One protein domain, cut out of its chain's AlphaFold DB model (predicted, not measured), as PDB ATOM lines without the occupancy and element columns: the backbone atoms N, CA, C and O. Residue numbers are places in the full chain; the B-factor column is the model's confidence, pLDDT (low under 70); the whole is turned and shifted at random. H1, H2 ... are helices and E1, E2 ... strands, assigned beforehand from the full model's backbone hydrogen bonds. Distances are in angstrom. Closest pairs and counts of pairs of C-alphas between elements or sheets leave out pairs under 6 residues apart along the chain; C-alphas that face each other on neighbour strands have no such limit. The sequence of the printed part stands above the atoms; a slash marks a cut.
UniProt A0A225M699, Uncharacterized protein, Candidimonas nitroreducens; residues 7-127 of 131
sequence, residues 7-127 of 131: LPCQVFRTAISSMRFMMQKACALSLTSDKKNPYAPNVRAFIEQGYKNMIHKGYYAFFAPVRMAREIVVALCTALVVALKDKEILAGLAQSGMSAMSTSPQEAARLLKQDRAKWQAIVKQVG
ATOM      1  N   LEU A   7      12.055 -14.721 -21.461       37.66
ATOM      2  CA  LEU A   7      10.861 -15.524 -21.278       37.66
ATOM      3  C   LEU A   7      10.981 -16.704 -22.225       37.66
ATOM      4  O   LEU A   7      10.428 -16.686 -23.321       37.66
ATOM      5  N   PRO A   8      11.821 -17.693 -21.915       44.22
ATOM      6  CA  PRO A   8      12.435 -18.422 -22.982       44.22
ATOM      7  C   PRO A   8      11.753 -19.780 -22.989       44.22
ATOM      8  O   PRO A   8      12.209 -20.742 -22.381       44.22
ATOM      9  N   CYS A   9      10.573 -19.802 -23.606       33.97
ATOM     10  CA  CYS A   9       9.835 -21.043 -23.801       33.97
ATOM     11  C   CYS A   9       9.939 -21.594 -25.216       33.97
ATOM     12  O   CYS A   9       9.486 -22.710 -25.463       33.97
ATOM     13  N   GLN A  10      10.540 -20.861 -26.152       44.53
ATOM     14  CA  GLN A  10      10.689 -21.355 -27.512       44.53
ATOM     15  C   GLN A  10      12.077 -21.041 -28.030       44.53
ATOM     16  O   GLN A  10      12.549 -19.916 -27.924       44.53
ATOM     17  N   VAL A  11      12.718 -22.078 -28.549       47.53
ATOM     18  CA  VAL A  11      13.938 -22.008 -29.337       47.53
ATOM     19  C   VAL A  11      13.488 -22.496 -30.703       47.53
ATOM     20  O   VAL A  11      13.448 -23.698 -30.955       47.53
ATOM     21  N   PHE A  12      13.056 -21.599 -31.585       43.69
ATOM     22  CA  PHE A  12      12.831 -22.029 -32.962       43.69
ATOM     23  C   PHE A  12      14.180 -22.252 -33.605       43.69
ATOM     24  O   PHE A  12      14.959 -21.315 -33.755       43.69
ATOM     25  N   ARG A  13      14.466 -23.489 -33.979       49.25
ATOM     26  CA  ARG A  13      15.679 -23.833 -34.705       49.25
ATOM     27  C   ARG A  13      15.462 -23.518 -36.174       49.25
ATOM     28  O   ARG A  13      14.458 -23.935 -36.726       49.25
ATOM     29  N   THR A  14      16.390 -22.866 -36.856       41.22
ATOM     30  CA  THR A  14      16.322 -22.770 -38.322       41.22
ATOM     31  C   THR A  14      16.608 -24.143 -38.942       41.22
ATOM     32  O   THR A  14      17.693 -24.703 -38.789       41.22
ATOM     33  N   ALA A  15      15.625 -24.710 -39.629       47.94
ATOM     34  CA  ALA A  15      15.754 -25.837 -40.542       47.94
ATOM     35  C   ALA A  15      15.380 -25.335 -41.938       47.94
ATOM     36  O   ALA A  15      14.226 -25.391 -42.319       47.94
ATOM     37  N   ILE A  16      16.356 -24.786 -42.658       50.88
ATOM     38  CA  ILE A  16      16.181 -23.979 -43.872       50.88
ATOM     39  C   ILE A  16      15.366 -24.752 -44.937       50.88
ATOM     40  O   ILE A  16      15.915 -25.528 -45.710       50.88
ATOM     41  N   SER A  17      14.051 -24.550 -44.993       42.88
ATOM     42  CA  SER A  17      13.151 -25.121 -46.011       42.88
ATOM     43  C   SER A  17      13.272 -24.372 -47.335       42.88
ATOM     44  O   SER A  17      13.242 -24.975 -48.408       42.88
ATOM     45  N   SER A  18      13.539 -23.064 -47.256       47.81
ATOM     46  CA  SER A  18      13.894 -22.200 -48.378       47.81
ATOM     47  C   SER A  18      15.218 -22.606 -49.025       47.81
ATOM     48  O   SER A  18      15.527 -22.133 -50.115       47.81
ATOM     49  N   MET A  19      15.976 -23.530 -48.419       55.97
ATOM     50  CA  MET A  19      17.223 -24.054 -48.967       55.97
ATOM     51  C   MET A  19      16.964 -24.742 -50.296       55.97
ATOM     52  O   MET A  19      17.760 -24.573 -51.201       55.97
ATOM     53  N   ARG A  20      15.836 -25.436 -50.485       56.19
ATOM     54  CA  ARG A  20      15.575 -26.094 -51.774       56.19
ATOM     55  C   ARG A  20      15.385 -25.092 -52.917       56.19
ATOM     56  O   ARG A  20      15.830 -25.361 -54.025       56.19
ATOM     57  N   PHE A  21      14.783 -23.937 -52.634       57.75
ATOM     58  CA  PHE A  21      14.630 -22.846 -53.596       57.75
ATOM     59  C   PHE A  21      15.930 -22.043 -53.765       57.75
ATOM     60  O   PHE A  21      16.353 -21.786 -54.888       57.75
ATOM     61  N   MET A  22      16.622 -21.708 -52.669       58.25
ATOM     62  CA  MET A  22      17.914 -21.015 -52.734       58.25
ATOM     63  C   MET A  22      18.990 -21.858 -53.421       58.25
ATOM     64  O   MET A  22      19.746 -21.308 -54.208       58.25
ATOM     65  N   MET A  23      19.018 -23.179 -53.220       58.12
ATOM     66  CA  MET A  23      19.975 -24.091 -53.864       58.12
ATOM     67  C   MET A  23      19.823 -24.167 -55.393       58.12
ATOM     68  O   MET A  23      20.730 -24.652 -56.061       58.12
ATOM     69  N   GLN A  24      18.707 -23.687 -55.963       61.91
ATOM     70  CA  GLN A  24      18.553 -23.551 -57.420       61.91
ATOM     71  C   GLN A  24      19.265 -22.312 -57.978       61.91
ATOM     72  O   GLN A  24      19.556 -22.267 -59.169       61.91
ATOM     73  N   LYS A  25      19.532 -21.303 -57.138       69.25
ATOM     74  CA  LYS A  25      20.151 -20.028 -57.542       69.25
ATOM     75  C   LYS A  25      21.488 -19.741 -56.854       69.25
ATOM     76  O   LYS A  25      22.205 -18.843 -57.277       69.25
ATOM     77  N   ALA A  26      21.827 -20.487 -55.809       68.06
ATOM     78  CA  ALA A  26      23.044 -20.347 -55.029       68.06
ATOM     79  C   ALA A  26      23.613 -21.732 -54.703       68.06
ATOM     80  O   ALA A  26      22.892 -22.633 -54.286       68.06
ATOM     81  N   CYS A  27      24.922 -21.899 -54.859       72.50
ATOM     82  CA  CYS A  27      25.602 -23.135 -54.488       72.50
ATOM     83  C   CYS A  27      26.011 -23.067 -53.009       72.50
ATOM     84  O   CYS A  27      26.928 -22.325 -52.656       72.50
ATOM     85  N   ALA A  28      25.339 -23.813 -52.125       71.50
ATOM     86  CA  ALA A  28      25.798 -23.923 -50.740       71.50
ATOM     87  C   ALA A  28      27.045 -24.809 -50.670       71.50
ATOM     88  O   ALA A  28      26.997 -26.000 -50.974       71.50
ATOM     89  N   LEU A  29      28.155 -24.221 -50.223       77.50
ATOM     90  CA  LEU A  29      29.436 -24.913 -50.100       77.50
ATOM     91  C   LEU A  29      29.499 -25.810 -48.864       77.50
ATOM     92  O   LEU A  29      30.150 -26.853 -48.885       77.50
ATOM     93  N   SER A  30      28.882 -25.389 -47.756       79.12
ATOM     94  CA  SER A  30      28.960 -26.095 -46.476       79.12
ATOM     95  C   SER A  30      27.837 -25.710 -45.519       79.12
ATOM     96  O   SER A  30      27.286 -24.613 -45.598       79.12
ATOM     97  N   LEU A  31      27.531 -26.605 -44.578       78.12
ATOM     98  CA  LEU A  31      26.579 -26.368 -43.490       78.12
ATOM     99  C   LEU A  31      27.301 -26.183 -42.147       78.12
ATOM    100  O   LEU A  31      28.238 -26.913 -41.830       78.12
ATOM    101  N   THR A  32      26.816 -25.262 -41.309       78.75
ATOM    102  CA  THR A  32      27.285 -25.060 -39.919       78.75
ATOM    103  C   THR A  32      26.597 -25.993 -38.914       78.75
ATOM    104  O   THR A  32      26.625 -25.757 -37.701       78.75
ATOM    105  N   SER A  33      25.918 -27.035 -39.404       69.31
ATOM    106  CA  SER A  33      25.191 -27.994 -38.582       69.31
ATOM    107  C   SER A  33      26.121 -29.052 -37.986       69.31
ATOM    108  O   SER A  33      27.147 -29.418 -38.546       69.31
ATOM    109  N   ASP A  34      25.717 -29.570 -36.830       72.25
ATOM    110  CA  ASP A  34      26.357 -30.699 -36.147       72.25
ATOM    111  C   ASP A  34      25.964 -32.061 -36.741       72.25
ATOM    112  O   ASP A  34      26.571 -33.079 -36.429       72.25
ATOM    113  N   LYS A  35      24.902 -32.087 -37.552       68.56
ATOM    114  CA  LYS A  35      24.336 -33.281 -38.185       68.56
ATOM    115  C   LYS A  35      23.982 -32.985 -39.638       68.56
ATOM    116  O   LYS A  35      23.731 -31.830 -39.997       68.56
ATOM    117  N   LYS A  36      23.906 -34.040 -40.449       67.75
ATOM    118  CA  LYS A  36      23.474 -33.966 -41.848       67.75
ATOM    119  C   LYS A  36      22.040 -33.435 -41.927       67.75
ATOM    120  O   LYS A  36      21.160 -33.904 -41.206       67.75
ATOM    121  N   ASN A  37      21.819 -32.425 -42.765       67.50
ATOM    122  CA  ASN A  37      20.509 -31.802 -42.920       67.50
ATOM    123  C   ASN A  37      19.696 -32.564 -43.987       67.50
ATOM    124  O   ASN A  37      20.149 -32.623 -45.133       67.50
ATOM    125  N   PRO A  38      18.508 -33.116 -43.669       67.44
ATOM    126  CA  PRO A  38      17.679 -33.825 -44.648       67.44
ATOM    127  C   PRO A  38      17.229 -32.940 -45.821       67.44
ATOM    128  O   PRO A  38      16.961 -33.455 -46.900       67.44
ATOM    129  N   TYR A  39      17.193 -31.615 -45.642       65.75
ATOM    130  CA  TYR A  39      16.832 -30.666 -46.701       65.75
ATOM    131  C   TYR A  39      17.983 -30.349 -47.671       65.75
ATOM    132  O   TYR A  39      17.746 -29.773 -48.731       65.75
ATOM    133  N   ALA A  40      19.220 -30.736 -47.339       69.75
ATOM    134  CA  ALA A  40      20.400 -30.553 -48.186       69.75
ATOM    135  C   ALA A  40      21.367 -31.747 -48.050       69.75
ATOM    136  O   ALA A  40      22.477 -31.595 -47.538       69.75
ATOM    137  N   PRO A  41      20.973 -32.947 -48.516       70.88
ATOM    138  CA  PRO A  41      21.751 -34.174 -48.318       70.88
ATOM    139  C   PRO A  41      23.095 -34.180 -49.062       70.88
ATOM    140  O   PRO A  41      23.991 -34.935 -48.683       70.88
ATOM    141  N   ASN A  42      23.233 -33.344 -50.095       73.94
ATOM    142  CA  ASN A  42      24.423 -33.261 -50.943       73.94
ATOM    143  C   ASN A  42      25.465 -32.252 -50.429       73.94
ATOM    144  O   ASN A  42      26.576 -32.211 -50.949       73.94
ATOM    145  N   VAL A  43      25.126 -31.432 -49.427       77.25
ATOM    146  CA  VAL A  43      26.028 -30.405 -48.889       77.25
ATOM    147  C   VAL A  43      26.693 -30.940 -47.625       77.25
ATOM    148  O   VAL A  43      26.015 -31.322 -46.671       77.25
ATOM    149  N   ARG A  44      28.030 -30.960 -47.611       80.69
ATOM    150  CA  ARG A  44      28.817 -31.410 -46.453       80.69
ATOM    151  C   ARG A  44      28.759 -30.395 -45.319       80.69
ATOM    152  O   ARG A  44      28.726 -29.186 -45.548       80.69
ATOM    153  N   ALA A  45      28.801 -30.868 -44.081       80.94
ATOM    154  CA  ALA A  45      28.960 -29.974 -42.938       80.94
ATOM    155  C   ALA A  45      30.428 -29.535 -42.794       80.94
ATOM    156  O   ALA A  45      31.346 -30.246 -43.201       80.94
ATOM    157  N   PHE A  46      30.674 -28.377 -42.180       82.94
ATOM    158  CA  PHE A  46      32.036 -27.909 -41.896       82.94
ATOM    159  C   PHE A  46      32.816 -28.880 -40.996       82.94
ATOM    160  O   PHE A  46      34.026 -29.042 -41.150       82.94
ATOM    161  N   ILE A  47      32.117 -29.584 -40.102       83.44
ATOM    162  CA  ILE A  47      32.721 -30.592 -39.223       83.44
ATOM    163  C   ILE A  47      33.312 -31.770 -40.009       83.44
ATOM    164  O   ILE A  47      34.370 -32.273 -39.643       83.44
ATOM    165  N   GLU A  48      32.674 -32.166 -41.115       81.06
ATOM    166  CA  GLU A  48      33.122 -33.264 -41.987       81.06
ATOM    167  C   GLU A  48      34.356 -32.864 -42.804       81.06
ATOM    168  O   GLU A  48      35.059 -33.713 -43.341       81.06
ATOM    169  N   GLN A  49      34.633 -31.562 -42.879       81.62
ATOM    170  CA  GLN A  49      35.774 -30.976 -43.579       81.62
ATOM    171  C   GLN A  49      36.924 -30.616 -42.625       81.62
ATOM    172  O   GLN A  49      37.879 -29.966 -43.032       81.62
ATOM    173  N   GLY A  50      36.838 -31.019 -41.351       81.50
ATOM    174  CA  GLY A  50      37.878 -30.786 -40.344       81.50
ATOM    175  C   GLY A  50      37.693 -29.520 -39.500       81.50
ATOM    176  O   GLY A  50      38.418 -29.327 -38.523       81.50
ATOM    177  N   TYR A  51      36.686 -28.689 -39.784       82.69
ATOM    178  CA  TYR A  51      36.427 -27.448 -39.049       82.69
ATOM    179  C   TYR A  51      35.510 -27.678 -37.839       82.69
ATOM    180  O   TYR A  51      34.321 -27.354 -37.846       82.69
ATOM    181  N   LYS A  52      36.077 -28.214 -36.754       79.44
ATOM    182  CA  LYS A  52      35.336 -28.590 -35.531       79.44
ATOM    183  C   LYS A  52      34.649 -27.416 -34.815       79.44
ATOM    184  O   LYS A  52      33.629 -27.613 -34.160       79.44
ATOM    185  N   ASN A  53      35.172 -26.198 -34.968       77.94
ATOM    186  CA  ASN A  53      34.650 -25.003 -34.291       77.94
ATOM    187  C   ASN A  53      33.527 -24.294 -35.070       77.94
ATOM    188  O   ASN A  53      32.902 -23.375 -34.544       77.94
ATOM    189  N   MET A  54      33.226 -24.740 -36.294       75.94
ATOM    190  CA  MET A  54      32.237 -24.125 -37.191       75.94
ATOM    191  C   MET A  54      30.824 -24.692 -36.996       75.94
ATOM    192  O   MET A  54      30.034 -24.798 -37.935       75.94
ATOM    193  N   ILE A  55      30.499 -25.054 -35.753       77.62
ATOM    194  CA  ILE A  55      29.150 -25.451 -35.359       77.62
ATOM    195  C   ILE A  55      28.447 -24.216 -34.807       77.62
ATOM    196  O   ILE A  55      28.756 -23.723 -33.710       77.62
ATOM    197  N   HIS A  56      27.476 -23.724 -35.567       73.56
ATOM    198  CA  HIS A  56      26.600 -22.657 -35.120       73.56
ATOM    199  C   HIS A  56      25.164 -22.921 -35.557       73.56
ATOM    200  O   HIS A  56      24.888 -23.228 -36.719       73.56
ATOM    201  N   LYS A  57      24.257 -22.809 -34.588       71.38
ATOM    202  CA  LYS A  57      22.825 -23.005 -34.761       71.38
ATOM    203  C   LYS A  57      22.144 -21.707 -34.362       71.38
ATOM    204  O   LYS A  57      22.192 -21.335 -33.194       71.38
ATOM    205  N   GLY A  58      21.519 -21.051 -35.331       72.38
ATOM    206  CA  GLY A  58      20.632 -19.936 -35.042       72.38
ATOM    207  C   GLY A  58      19.384 -20.431 -34.319       72.38
ATOM    208  O   GLY A  58      18.875 -21.522 -34.611       72.38
ATOM    209  N   TYR A  59      18.899 -19.626 -33.382       76.50
ATOM    210  CA  TYR A  59      17.591 -19.818 -32.785       76.50
ATOM    211  C   TYR A  59      16.838 -18.504 -32.644       76.50
ATOM    212  O   TYR A  59      17.438 -17.432 -32.593       76.50
ATOM    213  N   TYR A  60      15.520 -18.614 -32.517       78.06
ATOM    214  CA  TYR A  60      14.662 -17.511 -32.102       78.06
ATOM    215  C   TYR A  60      14.102 -17.794 -30.721       78.06
ATOM    216  O   TYR A  60      13.704 -18.926 -30.449       78.06
ATOM    217  N   ALA A  61      14.070 -16.764 -29.880       77.62
ATOM    218  CA  ALA A  61      13.528 -16.828 -28.534       77.62
ATOM    219  C   ALA A  61      12.548 -15.688 -28.279       77.62
ATOM    220  O   ALA A  61      12.718 -14.582 -28.794       77.62
ATOM    221  N   PHE A  62      11.541 -15.963 -27.450       79.81
ATOM    222  CA  PHE A  62      10.663 -14.932 -26.916       79.81
ATOM    223  C   PHE A  62      11.274 -14.315 -25.658       79.81
ATOM    224  O   PHE A  62      11.978 -14.960 -24.876       79.81
ATOM    225  N   PHE A  63      11.004 -13.032 -25.472       79.69
ATOM    226  CA  PHE A  63      11.444 -12.262 -24.321       79.69
ATOM    227  C   PHE A  63      10.240 -11.544 -23.741       79.69
ATOM    228  O   PHE A  63       9.310 -11.201 -24.469       79.69
ATOM    229  N   ALA A  64      10.271 -11.300 -22.437       80.88
ATOM    230  CA  ALA A  64       9.244 -10.508 -21.791       80.88
ATOM    231  C   ALA A  64       9.846  -9.449 -20.878       80.88
ATOM    232  O   ALA A  64      11.027  -9.522 -20.536       80.88
ATOM    233  N   PRO A  65       9.048  -8.439 -20.502       81.06
ATOM    234  CA  PRO A  65       9.510  -7.365 -19.645       81.06
ATOM    235  C   PRO A  65       9.946  -7.866 -18.267       81.06
ATOM    236  O   PRO A  65       9.288  -8.712 -17.666       81.06
ATOM    237  N   VAL A  66      10.982  -7.229 -17.714       77.19
ATOM    238  CA  VAL A  66      11.522  -7.511 -16.369       77.19
ATOM    239  C   VAL A  66      10.451  -7.467 -15.272       77.19
ATOM    240  O   VAL A  66      10.527  -8.186 -14.285       77.19
ATOM    241  N   ARG A  67       9.460  -6.582 -15.431       83.81
ATOM    242  CA  ARG A  67       8.410  -6.322 -14.433       83.81
ATOM    243  C   ARG A  67       7.194  -7.241 -14.573       83.81
ATOM    244  O   ARG A  67       6.231  -7.073 -13.835       83.81
ATOM    245  N   MET A  68       7.199  -8.164 -15.534       85.19
ATOM    246  CA  MET A  68       6.083  -9.086 -15.722       85.19
ATOM    247  C   MET A  68       5.991 -10.048 -14.530       85.19
ATOM    248  O   MET A  68       6.990 -10.645 -14.127       85.19
ATOM    249  N   ALA A  69       4.791 -10.204 -13.966       87.38
ATOM    250  CA  ALA A  69       4.564 -11.123 -12.855       87.38
ATOM    251  C   ALA A  69       4.895 -12.568 -13.263       87.38
ATOM    252  O   ALA A  69       4.548 -13.014 -14.358       87.38
ATOM    253  N   ARG A  70       5.544 -13.320 -12.364       81.44
ATOM    254  CA  ARG A  70       6.020 -14.690 -12.633       81.44
ATOM    255  C   ARG A  70       4.901 -15.634 -13.080       81.44
ATOM    256  O   ARG A  70       5.136 -16.498 -13.919       81.44
ATOM    257  N   GLU A  71       3.699 -15.460 -12.550       85.31
ATOM    258  CA  GLU A  71       2.522 -16.257 -12.908       85.31
ATOM    259  C   GLU A  71       2.132 -16.066 -14.379       85.31
ATOM    260  O   GLU A  71       1.934 -17.046 -15.096       85.31
ATOM    261  N   ILE A  72       2.139 -14.819 -14.864       86.94
ATOM    262  CA  ILE A  72       1.882 -14.487 -16.274       86.94
ATOM    263  C   ILE A  72       2.963 -15.106 -17.162       86.94
ATOM    264  O   ILE A  72       2.668 -15.656 -18.221       86.94
ATOM    265  N   VAL A  73       4.217 -15.071 -16.703       82.88
ATOM    266  CA  VAL A  73       5.334 -15.676 -17.427       82.88
ATOM    267  C   VAL A  73       5.143 -17.180 -17.601       82.88
ATOM    268  O   VAL A  73       5.301 -17.705 -18.701       82.88
ATOM    269  N   VAL A  74       4.769 -17.879 -16.530       82.88
ATOM    270  CA  VAL A  74       4.519 -19.326 -16.558       82.88
ATOM    271  C   VAL A  74       3.303 -19.667 -17.423       82.88
ATOM    272  O   VAL A  74       3.356 -20.638 -18.184       82.88
ATOM    273  N   ALA A  75       2.240 -18.863 -17.360       85.88
ATOM    274  CA  ALA A  75       1.056 -19.045 -18.195       85.88
ATOM    275  C   ALA A  75       1.389 -18.898 -19.689       85.88
ATOM    276  O   ALA A  75       1.037 -19.769 -20.484       85.88
ATOM    277  N   LEU A  76       2.148 -17.860 -20.063       85.25
ATOM    278  CA  LEU A  76       2.585 -17.640 -21.443       85.25
ATOM    279  C   LEU A  76       3.491 -18.774 -21.934       85.25
ATOM    280  O   LEU A  76       3.279 -19.306 -23.019       85.25
ATOM    281  N   CYS A  77       4.459 -19.195 -21.118       80.62
ATOM    282  CA  CYS A  77       5.310 -20.348 -21.408       80.62
ATOM    283  C   CYS A  77       4.483 -21.616 -21.678       80.62
ATOM    284  O   CYS A  77       4.697 -22.306 -22.674       80.62
ATOM    285  N   THR A  78       3.492 -21.898 -20.832       84.12
ATOM    286  CA  THR A  78       2.604 -23.059 -20.991       84.12
ATOM    287  C   THR A  78       1.791 -22.976 -22.283       84.12
ATOM    288  O   THR A  78       1.768 -23.938 -23.053       84.12
ATOM    289  N   ALA A  79       1.182 -21.821 -22.568       87.06
ATOM    290  CA  ALA A  79       0.417 -21.598 -23.794       87.06
ATOM    291  C   ALA A  79       1.287 -21.769 -25.052       87.06
ATOM    292  O   ALA A  79       0.885 -22.420 -26.014       87.06
ATOM    293  N   LEU A  80       2.520 -21.262 -25.011       83.31
ATOM    294  CA  LEU A  80       3.513 -21.412 -26.070       83.31
ATOM    295  C   LEU A  80       3.874 -22.886 -26.313       83.31
ATOM    296  O   LEU A  80       3.980 -23.300 -27.463       83.31
ATOM    297  N   VAL A  81       4.044 -23.696 -25.268       82.50
ATOM    298  CA  VAL A  81       4.312 -25.140 -25.422       82.50
ATOM    299  C   VAL A  81       3.133 -25.866 -26.066       82.50
ATOM    300  O   VAL A  81       3.349 -26.766 -26.876       82.50
ATOM    301  N   VAL A  82       1.898 -25.486 -25.726       85.50
ATOM    302  CA  VAL A  82       0.691 -26.050 -26.349       85.50
ATOM    303  C   VAL A  82       0.621 -25.670 -27.828       85.50
ATOM    304  O   VAL A  82       0.449 -26.554 -28.662       85.50
ATOM    305  N   ALA A  83       0.855 -24.400 -28.166       84.75
ATOM    306  CA  ALA A  83       0.861 -23.928 -29.550       84.75
ATOM    307  C   ALA A  83       1.900 -24.662 -30.422       84.75
ATOM    308  O   ALA A  83       1.622 -25.007 -31.563       84.75
ATOM    309  N   LEU A  84       3.078 -24.995 -29.883       81.25
ATOM    310  CA  LEU A  84       4.096 -25.758 -30.627       81.25
ATOM    311  C   LEU A  84       3.756 -27.233 -30.857       81.25
ATOM    312  O   LEU A  84       4.504 -27.919 -31.552       81.25
ATOM    313  N   LYS A  85       2.671 -27.744 -30.271       83.19
ATOM    314  CA  LYS A  85       2.148 -29.080 -30.583       83.19
ATOM    315  C   LYS A  85       1.130 -29.047 -31.719       83.19
ATOM    316  O   LYS A  85       0.799 -30.107 -32.249       83.19
ATOM    317  N   ASP A  86       0.643 -27.864 -32.083       87.12
ATOM    318  CA  ASP A  86      -0.301 -27.699 -33.175       87.12
ATOM    319  C   ASP A  86       0.382 -27.985 -34.521       87.12
ATOM    320  O   ASP A  86       1.451 -27.452 -34.840       87.12
ATOM    321  N   LYS A  87      -0.236 -28.862 -35.318       84.88
ATOM    322  CA  LYS A  87       0.315 -29.307 -36.601       84.88
ATOM    323  C   LYS A  87       0.344 -28.191 -37.640       84.88
ATOM    324  O   LYS A  87       1.263 -28.187 -38.455       84.88
ATOM    325  N   GLU A  88      -0.610 -27.264 -37.623       86.75
ATOM    326  CA  GLU A  88      -0.639 -26.138 -38.558       86.75
ATOM    327  C   GLU A  88       0.493 -25.158 -38.255       86.75
ATOM    328  O   GLU A  88       1.220 -24.746 -39.161       86.75
ATOM    329  N   ILE A  89       0.726 -24.872 -36.971       83.88
ATOM    330  CA  ILE A  89       1.845 -24.030 -36.531       83.88
ATOM    331  C   ILE A  89       3.175 -24.686 -36.907       83.88
ATOM    332  O   ILE A  89       4.044 -24.043 -37.500       83.88
ATOM    333  N   LEU A  90       3.332 -25.983 -36.631       80.88
ATOM    334  CA  LEU A  90       4.522 -26.737 -37.025       80.88
ATOM    335  C   LEU A  90       4.736 -26.744 -38.542       80.88
ATOM    336  O   LEU A  90       5.872 -26.594 -38.992       80.88
ATOM    337  N   ALA A  91       3.668 -26.884 -39.330       81.25
ATOM    338  CA  ALA A  91       3.742 -26.857 -40.786       81.25
ATOM    339  C   ALA A  91       4.137 -25.470 -41.315       81.25
ATOM    340  O   ALA A  91       4.997 -25.386 -42.190       81.25
ATOM    341  N   GLY A  92       3.575 -24.387 -40.771       81.75
ATOM    342  CA  GLY A  92       3.930 -23.016 -41.158       81.75
ATOM    343  C   GLY A  92       5.373 -22.654 -40.796       81.75
ATOM    344  O   GLY A  92       6.102 -22.055 -41.594       81.75
ATOM    345  N   LEU A  93       5.837 -23.094 -39.626       77.94
ATOM    346  CA  LEU A  93       7.239 -22.961 -39.228       77.94
ATOM    347  C   LEU A  93       8.148 -23.770 -40.145       77.94
ATOM    348  O   LEU A  93       9.147 -23.241 -40.626       77.94
ATOM    349  N   ALA A  94       7.781 -25.016 -40.453       75.38
ATOM    350  CA  ALA A  94       8.539 -25.853 -41.371       75.38
ATOM    351  C   ALA A  94       8.600 -25.233 -42.775       75.38
ATOM    352  O   ALA A  94       9.665 -25.239 -43.380       75.38
ATOM    353  N   GLN A  95       7.517 -24.628 -43.273       72.25
ATOM    354  CA  GLN A  95       7.524 -23.866 -44.530       72.25
ATOM    355  C   GLN A  95       8.456 -22.654 -44.475       72.25
ATOM    356  O   GLN A  95       9.158 -22.394 -45.449       72.25
ATOM    357  N   SER A  96       8.535 -21.974 -43.331       67.94
ATOM    358  CA  SER A  96       9.459 -20.850 -43.085       67.94
ATOM    359  C   SER A  96      10.895 -21.291 -42.785       67.94
ATOM    360  O   SER A  96      11.792 -20.475 -42.579       67.94
ATOM    361  N   GLY A  97      11.135 -22.595 -42.756       66.94
ATOM    362  CA  GLY A  97      12.448 -23.156 -42.548       66.94
ATOM    363  C   GLY A  97      12.851 -23.150 -41.087       66.94
ATOM    364  O   GLY A  97      14.004 -22.880 -40.752       66.94
ATOM    365  N   MET A  98      11.890 -23.414 -40.211       69.94
ATOM    366  CA  MET A  98      12.037 -23.440 -38.769       69.94
ATOM    367  C   MET A  98      11.506 -24.774 -38.231       69.94
ATOM    368  O   MET A  98      10.463 -25.274 -38.631       69.94
ATOM    369  N   SER A  99      12.247 -25.364 -37.306       70.62
ATOM    370  CA  SER A  99      11.865 -26.520 -36.515       70.62
ATOM    371  C   SER A  99      11.568 -26.030 -35.105       70.62
ATOM    372  O   SER A  99      12.395 -25.370 -34.469       70.62
ATOM    373  N   ALA A 100      10.366 -26.325 -34.623       70.94
ATOM    374  CA  ALA A 100       9.984 -25.990 -33.266       70.94
ATOM    375  C   ALA A 100      10.760 -26.843 -32.261       70.94
ATOM    376  O   ALA A 100      10.805 -28.069 -32.365       70.94
ATOM    377  N   MET A 101      11.327 -26.187 -31.253       69.19
ATOM    378  CA  MET A 101      11.829 -26.834 -30.052       69.19
ATOM    379  C   MET A 101      11.279 -26.079 -28.846       69.19
ATOM    380  O   MET A 101      11.450 -24.864 -28.716       69.19
ATOM    381  N   SER A 102      10.604 -26.809 -27.965       69.19
ATOM    382  CA  SER A 102      10.247 -26.297 -26.649       69.19
ATOM    383  C   SER A 102      11.405 -26.552 -25.690       69.19
ATOM    384  O   SER A 102      12.059 -27.594 -25.727       69.19
ATOM    385  N   THR A 103      11.688 -25.567 -24.848       69.19
ATOM    386  CA  THR A 103      12.705 -25.653 -23.794       69.19
ATOM    387  C   THR A 103      12.119 -25.087 -22.508       69.19
ATOM    388  O   THR A 103      11.125 -24.357 -22.544       69.19
ATOM    389  N   SER A 104      12.696 -25.452 -21.363       73.44
ATOM    390  CA  SER A 104      12.301 -24.848 -20.095       73.44
ATOM    391  C   SER A 104      12.893 -23.439 -19.961       73.44
ATOM    392  O   SER A 104      13.960 -23.161 -20.524       73.44
ATOM    393  N   PRO A 105      12.276 -22.564 -19.147       70.44
ATOM    394  CA  PRO A 105      12.805 -21.228 -18.911       70.44
ATOM    395  C   PRO A 105      14.249 -21.204 -18.392       70.44
ATOM    396  O   PRO A 105      15.046 -20.335 -18.741       70.44
ATOM    397  N   GLN A 106      14.603 -22.182 -17.561       75.12
ATOM    398  CA  GLN A 106      15.944 -22.322 -17.007       75.12
ATOM    399  C   GLN A 106      16.945 -22.733 -18.088       75.12
ATOM    400  O   GLN A 106      18.043 -22.177 -18.157       75.12
ATOM    401  N   GLU A 107      16.560 -23.672 -18.955       76.50
ATOM    402  CA  GLU A 107      17.441 -24.164 -20.009       76.50
ATOM    403  C   GLU A 107      17.727 -23.083 -21.045       76.50
ATOM    404  O   GLU A 107      18.873 -22.876 -21.439       76.50
ATOM    405  N   ALA A 108      16.723 -22.311 -21.438       76.38
ATOM    406  CA  ALA A 108      16.951 -21.291 -22.444       76.38
ATOM    407  C   ALA A 108      17.644 -20.028 -21.886       76.38
ATOM    408  O   ALA A 108      18.415 -19.386 -22.603       76.38
ATOM    409  N   ALA A 109      17.524 -19.733 -20.584       80.56
ATOM    410  CA  ALA A 109      18.415 -18.775 -19.921       80.56
ATOM    411  C   ALA A 109      19.884 -19.252 -19.917       80.56
ATOM    412  O   ALA A 109      20.801 -18.453 -20.143       80.56
ATOM    413  N   ARG A 110      20.115 -20.556 -19.705       84.38
ATOM    414  CA  ARG A 110      21.447 -21.177 -19.785       84.38
ATOM    415  C   ARG A 110      22.026 -21.067 -21.197       84.38
ATOM    416  O   ARG A 110      23.166 -20.623 -21.333       84.38
ATOM    417  N   LEU A 111      21.235 -21.394 -22.222       82.94
ATOM    418  CA  LEU A 111      21.627 -21.282 -23.631       82.94
ATOM    419  C   LEU A 111      22.018 -19.848 -23.997       82.94
ATOM    420  O   LEU A 111      23.097 -19.635 -24.544       82.94
ATOM    421  N   LEU A 112      21.215 -18.846 -23.622       85.25
ATOM    422  CA  LEU A 112      21.553 -17.452 -23.918       85.25
ATOM    423  C   LEU A 112      22.856 -17.015 -23.238       85.25
ATOM    424  O   LEU A 112      23.657 -16.297 -23.837       85.25
ATOM    425  N   LYS A 113      23.085 -17.431 -21.987       86.50
ATOM    426  CA  LYS A 113      24.321 -17.099 -21.265       86.50
ATOM    427  C   LYS A 113      25.547 -17.726 -21.938       86.50
ATOM    428  O   LYS A 113      26.570 -17.055 -22.063       86.50
ATOM    429  N   GLN A 114      25.434 -18.978 -22.383       87.81
ATOM    430  CA  GLN A 114      26.495 -19.684 -23.108       87.81
ATOM    431  C   GLN A 114      26.791 -19.026 -24.457       87.81
ATOM    432  O   GLN A 114      27.950 -18.734 -24.754       87.81
ATOM    433  N   ASP A 115      25.754 -18.713 -25.230       86.44
ATOM    434  CA  ASP A 115      25.910 -18.067 -26.530       86.44
ATOM    435  C   ASP A 115      26.485 -16.661 -26.403       86.44
ATOM    436  O   ASP A 115      27.399 -16.304 -27.144       86.44
ATOM    437  N   ARG A 116      26.036 -15.881 -25.412       86.44
ATOM    438  CA  ARG A 116      26.618 -14.568 -25.122       86.44
ATOM    439  C   ARG A 116      28.110 -14.677 -24.820       86.44
ATOM    440  O   ARG A 116      28.882 -13.896 -25.363       86.44
ATOM    441  N   ALA A 117      28.520 -15.631 -23.983       89.88
ATOM    442  CA  ALA A 117      29.929 -15.823 -23.648       89.88
ATOM    443  C   ALA A 117      30.760 -16.234 -24.877       89.88
ATOM    444  O   ALA A 117      31.822 -15.656 -25.119       89.88
ATOM    445  N   LYS A 118      30.252 -17.174 -25.687       86.81
ATOM    446  CA  LYS A 118      30.893 -17.619 -26.935       86.81
ATOM    447  C   LYS A 118      31.088 -16.453 -27.905       86.81
ATOM    448  O   LYS A 118      32.200 -16.219 -28.372       86.81
ATOM    449  N   TRP A 119      30.026 -15.702 -28.183       87.75
ATOM    450  CA  TRP A 119      30.073 -14.599 -29.138       87.75
ATOM    451  C   TRP A 119      30.887 -13.414 -28.635       87.75
ATOM    452  O   TRP A 119      31.622 -12.821 -29.414       87.75
ATOM    453  N   GLN A 120      30.839 -13.109 -27.337       87.88
ATOM    454  CA  GLN A 120      31.675 -12.061 -26.756       87.88
ATOM    455  C   GLN A 120      33.170 -12.370 -26.918       87.88
ATOM    456  O   GLN A 120      33.945 -11.461 -27.212       87.88
ATOM    457  N   ALA A 121      33.583 -13.630 -26.737       88.38
ATOM    458  CA  ALA A 121      34.968 -14.037 -26.960       88.38
ATOM    459  C   ALA A 121      35.375 -13.870 -28.432       88.38
ATOM    460  O   ALA A 121      36.419 -13.286 -28.707       88.38
ATOM    461  N   ILE A 122      34.517 -14.300 -29.366       87.25
ATOM    462  CA  ILE A 122      34.761 -14.165 -30.809       87.25
ATOM    463  C   ILE A 122      34.883 -12.690 -31.197       87.25
ATOM    464  O   ILE A 122      35.899 -12.305 -31.759       87.25
ATOM    465  N   VAL A 123      33.904 -11.850 -30.844       88.44
ATOM    466  CA  VAL A 123      33.894 -10.412 -31.182       88.44
ATOM    467  C   VAL A 123      35.164  -9.714 -30.693       88.44
ATOM    468  O   VAL A 123      35.762  -8.939 -31.437       88.44
ATOM    469  N   LYS A 124      35.621 -10.036 -29.475       87.44
ATOM    470  CA  LYS A 124      36.890  -9.521 -28.937       87.44
ATOM    471  C   LYS A 124      38.107 -10.004 -29.726       87.44
ATOM    472  O   LYS A 124      39.017  -9.217 -29.943       87.44
ATOM    473  N   GLN A 125      38.131 -11.269 -30.143       88.44
ATOM    474  CA  GLN A 125      39.236 -11.837 -30.922       88.44
ATOM    475  C   GLN A 125      39.333 -11.249 -32.332       88.44
ATOM    476  O   GLN A 125      40.436 -10.976 -32.790       88.44
ATOM    477  N   VAL A 126      38.202 -11.044 -33.016       89.50
ATOM    478  CA  VAL A 126      38.191 -10.456 -34.369       89.50
ATOM    479  C   VAL A 126      38.266  -8.927 -34.379       89.50
ATOM    480  O   VAL A 126      38.372  -8.343 -35.451       89.50
ATOM    481  N   GLY A 127      38.204  -8.266 -33.219       84.62
ATOM    482  CA  GLY A 127      38.230  -6.800 -33.139       84.62
ATOM    483  C   GLY A 127      37.020  -6.133 -33.801       84.62
ATOM    484  O   GLY A 127      37.105  -4.984 -34.227       84.62
TER     485      GLY A 127
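AT A GLANCE: This is residues 7 to 127 of the 131 residues of an uncharacterized protein of Candidimonas nitroreducens (UniProt A0A225M699). A two-stranded antiparallel ribbon, E1 and E2, lies in the middle of a loose, flat model; H4 and one end of H3 pack by E2, and the long H5 leaves from beyond E2, its residues 116 to 126 sticking out with Gly 127 as a free arm. At the end of the longest axis away from H3, the short helices H1 and H2 sit among long loops, and no helix touches another. The printed part has 121 residues with five named helices and two named strands, in the order E1, H1, H2, H3, H4, E2, H5, and its class is mostly helix. It is loose, with a radius of gyration of the C-alphas of 17.0 A, and spans 47 by 40 by 21 A.

HOW THE PARTS SIT: Start at E1, residues 10 to 14, and its antiparallel neighbour E2, residues 98 to 102, whose directions stand at 153 degrees. Look for N 13 and O 99, 2.8 A apart, and N 99 and O 13, 2.7 A apart, within hydrogen-bond range. Residues 12 to 13 of E1 also pair, antiparallel, with residues 59 to 60. Next find H4, residues 87 to 95: its closest C-alpha pair with E2 is Leu 93 and Ser 99, 6.4 A apart. H3, residues 70 to 83, has its closest C-alpha pair with E2 at Val 81 and Ser 102, 6.2 A. H3 and H4 are close but not clearly touching, with C-alphas 83 and 89 at 7.1 A, and about perpendicular at 80 degrees. H5, residues 105 to 126, is also close to H3 but not clearly touching, with C-alphas 77 and 105 at 7.9 A, about perpendicular at 89 degrees. H1, residues 19 to 22, and H2, residues 46 to 49, are apart from each other. In H3, H4 and H5 every O i to N i+4 pair is within hydrogen-bond range; H1 and H2 are too short for such a pair.

IN THESE COORDINATES: Find C-alpha 10 at (10.689, -21.355, -27.512), where E1 begins; it runs 12.3 A, and E2 12.6 A. H3 runs 20.0 A and H4 12.0 A, while H1 and H2 measure 4.9 A and 5.1 A. From C-alpha 105 at (12.805, -21.228, -18.911), H5 runs 31.6 A to C-alpha 126 at (38.191, -10.456, -34.369).

THE WHOLE: The two C-alphas farthest apart are those of Gln 24 and Ala 69, 48.3 A. The printed part, residues 7 to 127, has no cut. The links H1 to H2 and H2 to H3 are long, with 23 and 20 residues. Mean pLDDT of the printed part is 74.7; look for values under 70 at residues 7 to 26, 33, 35 to 40, 96 to 98 and 101 to 103.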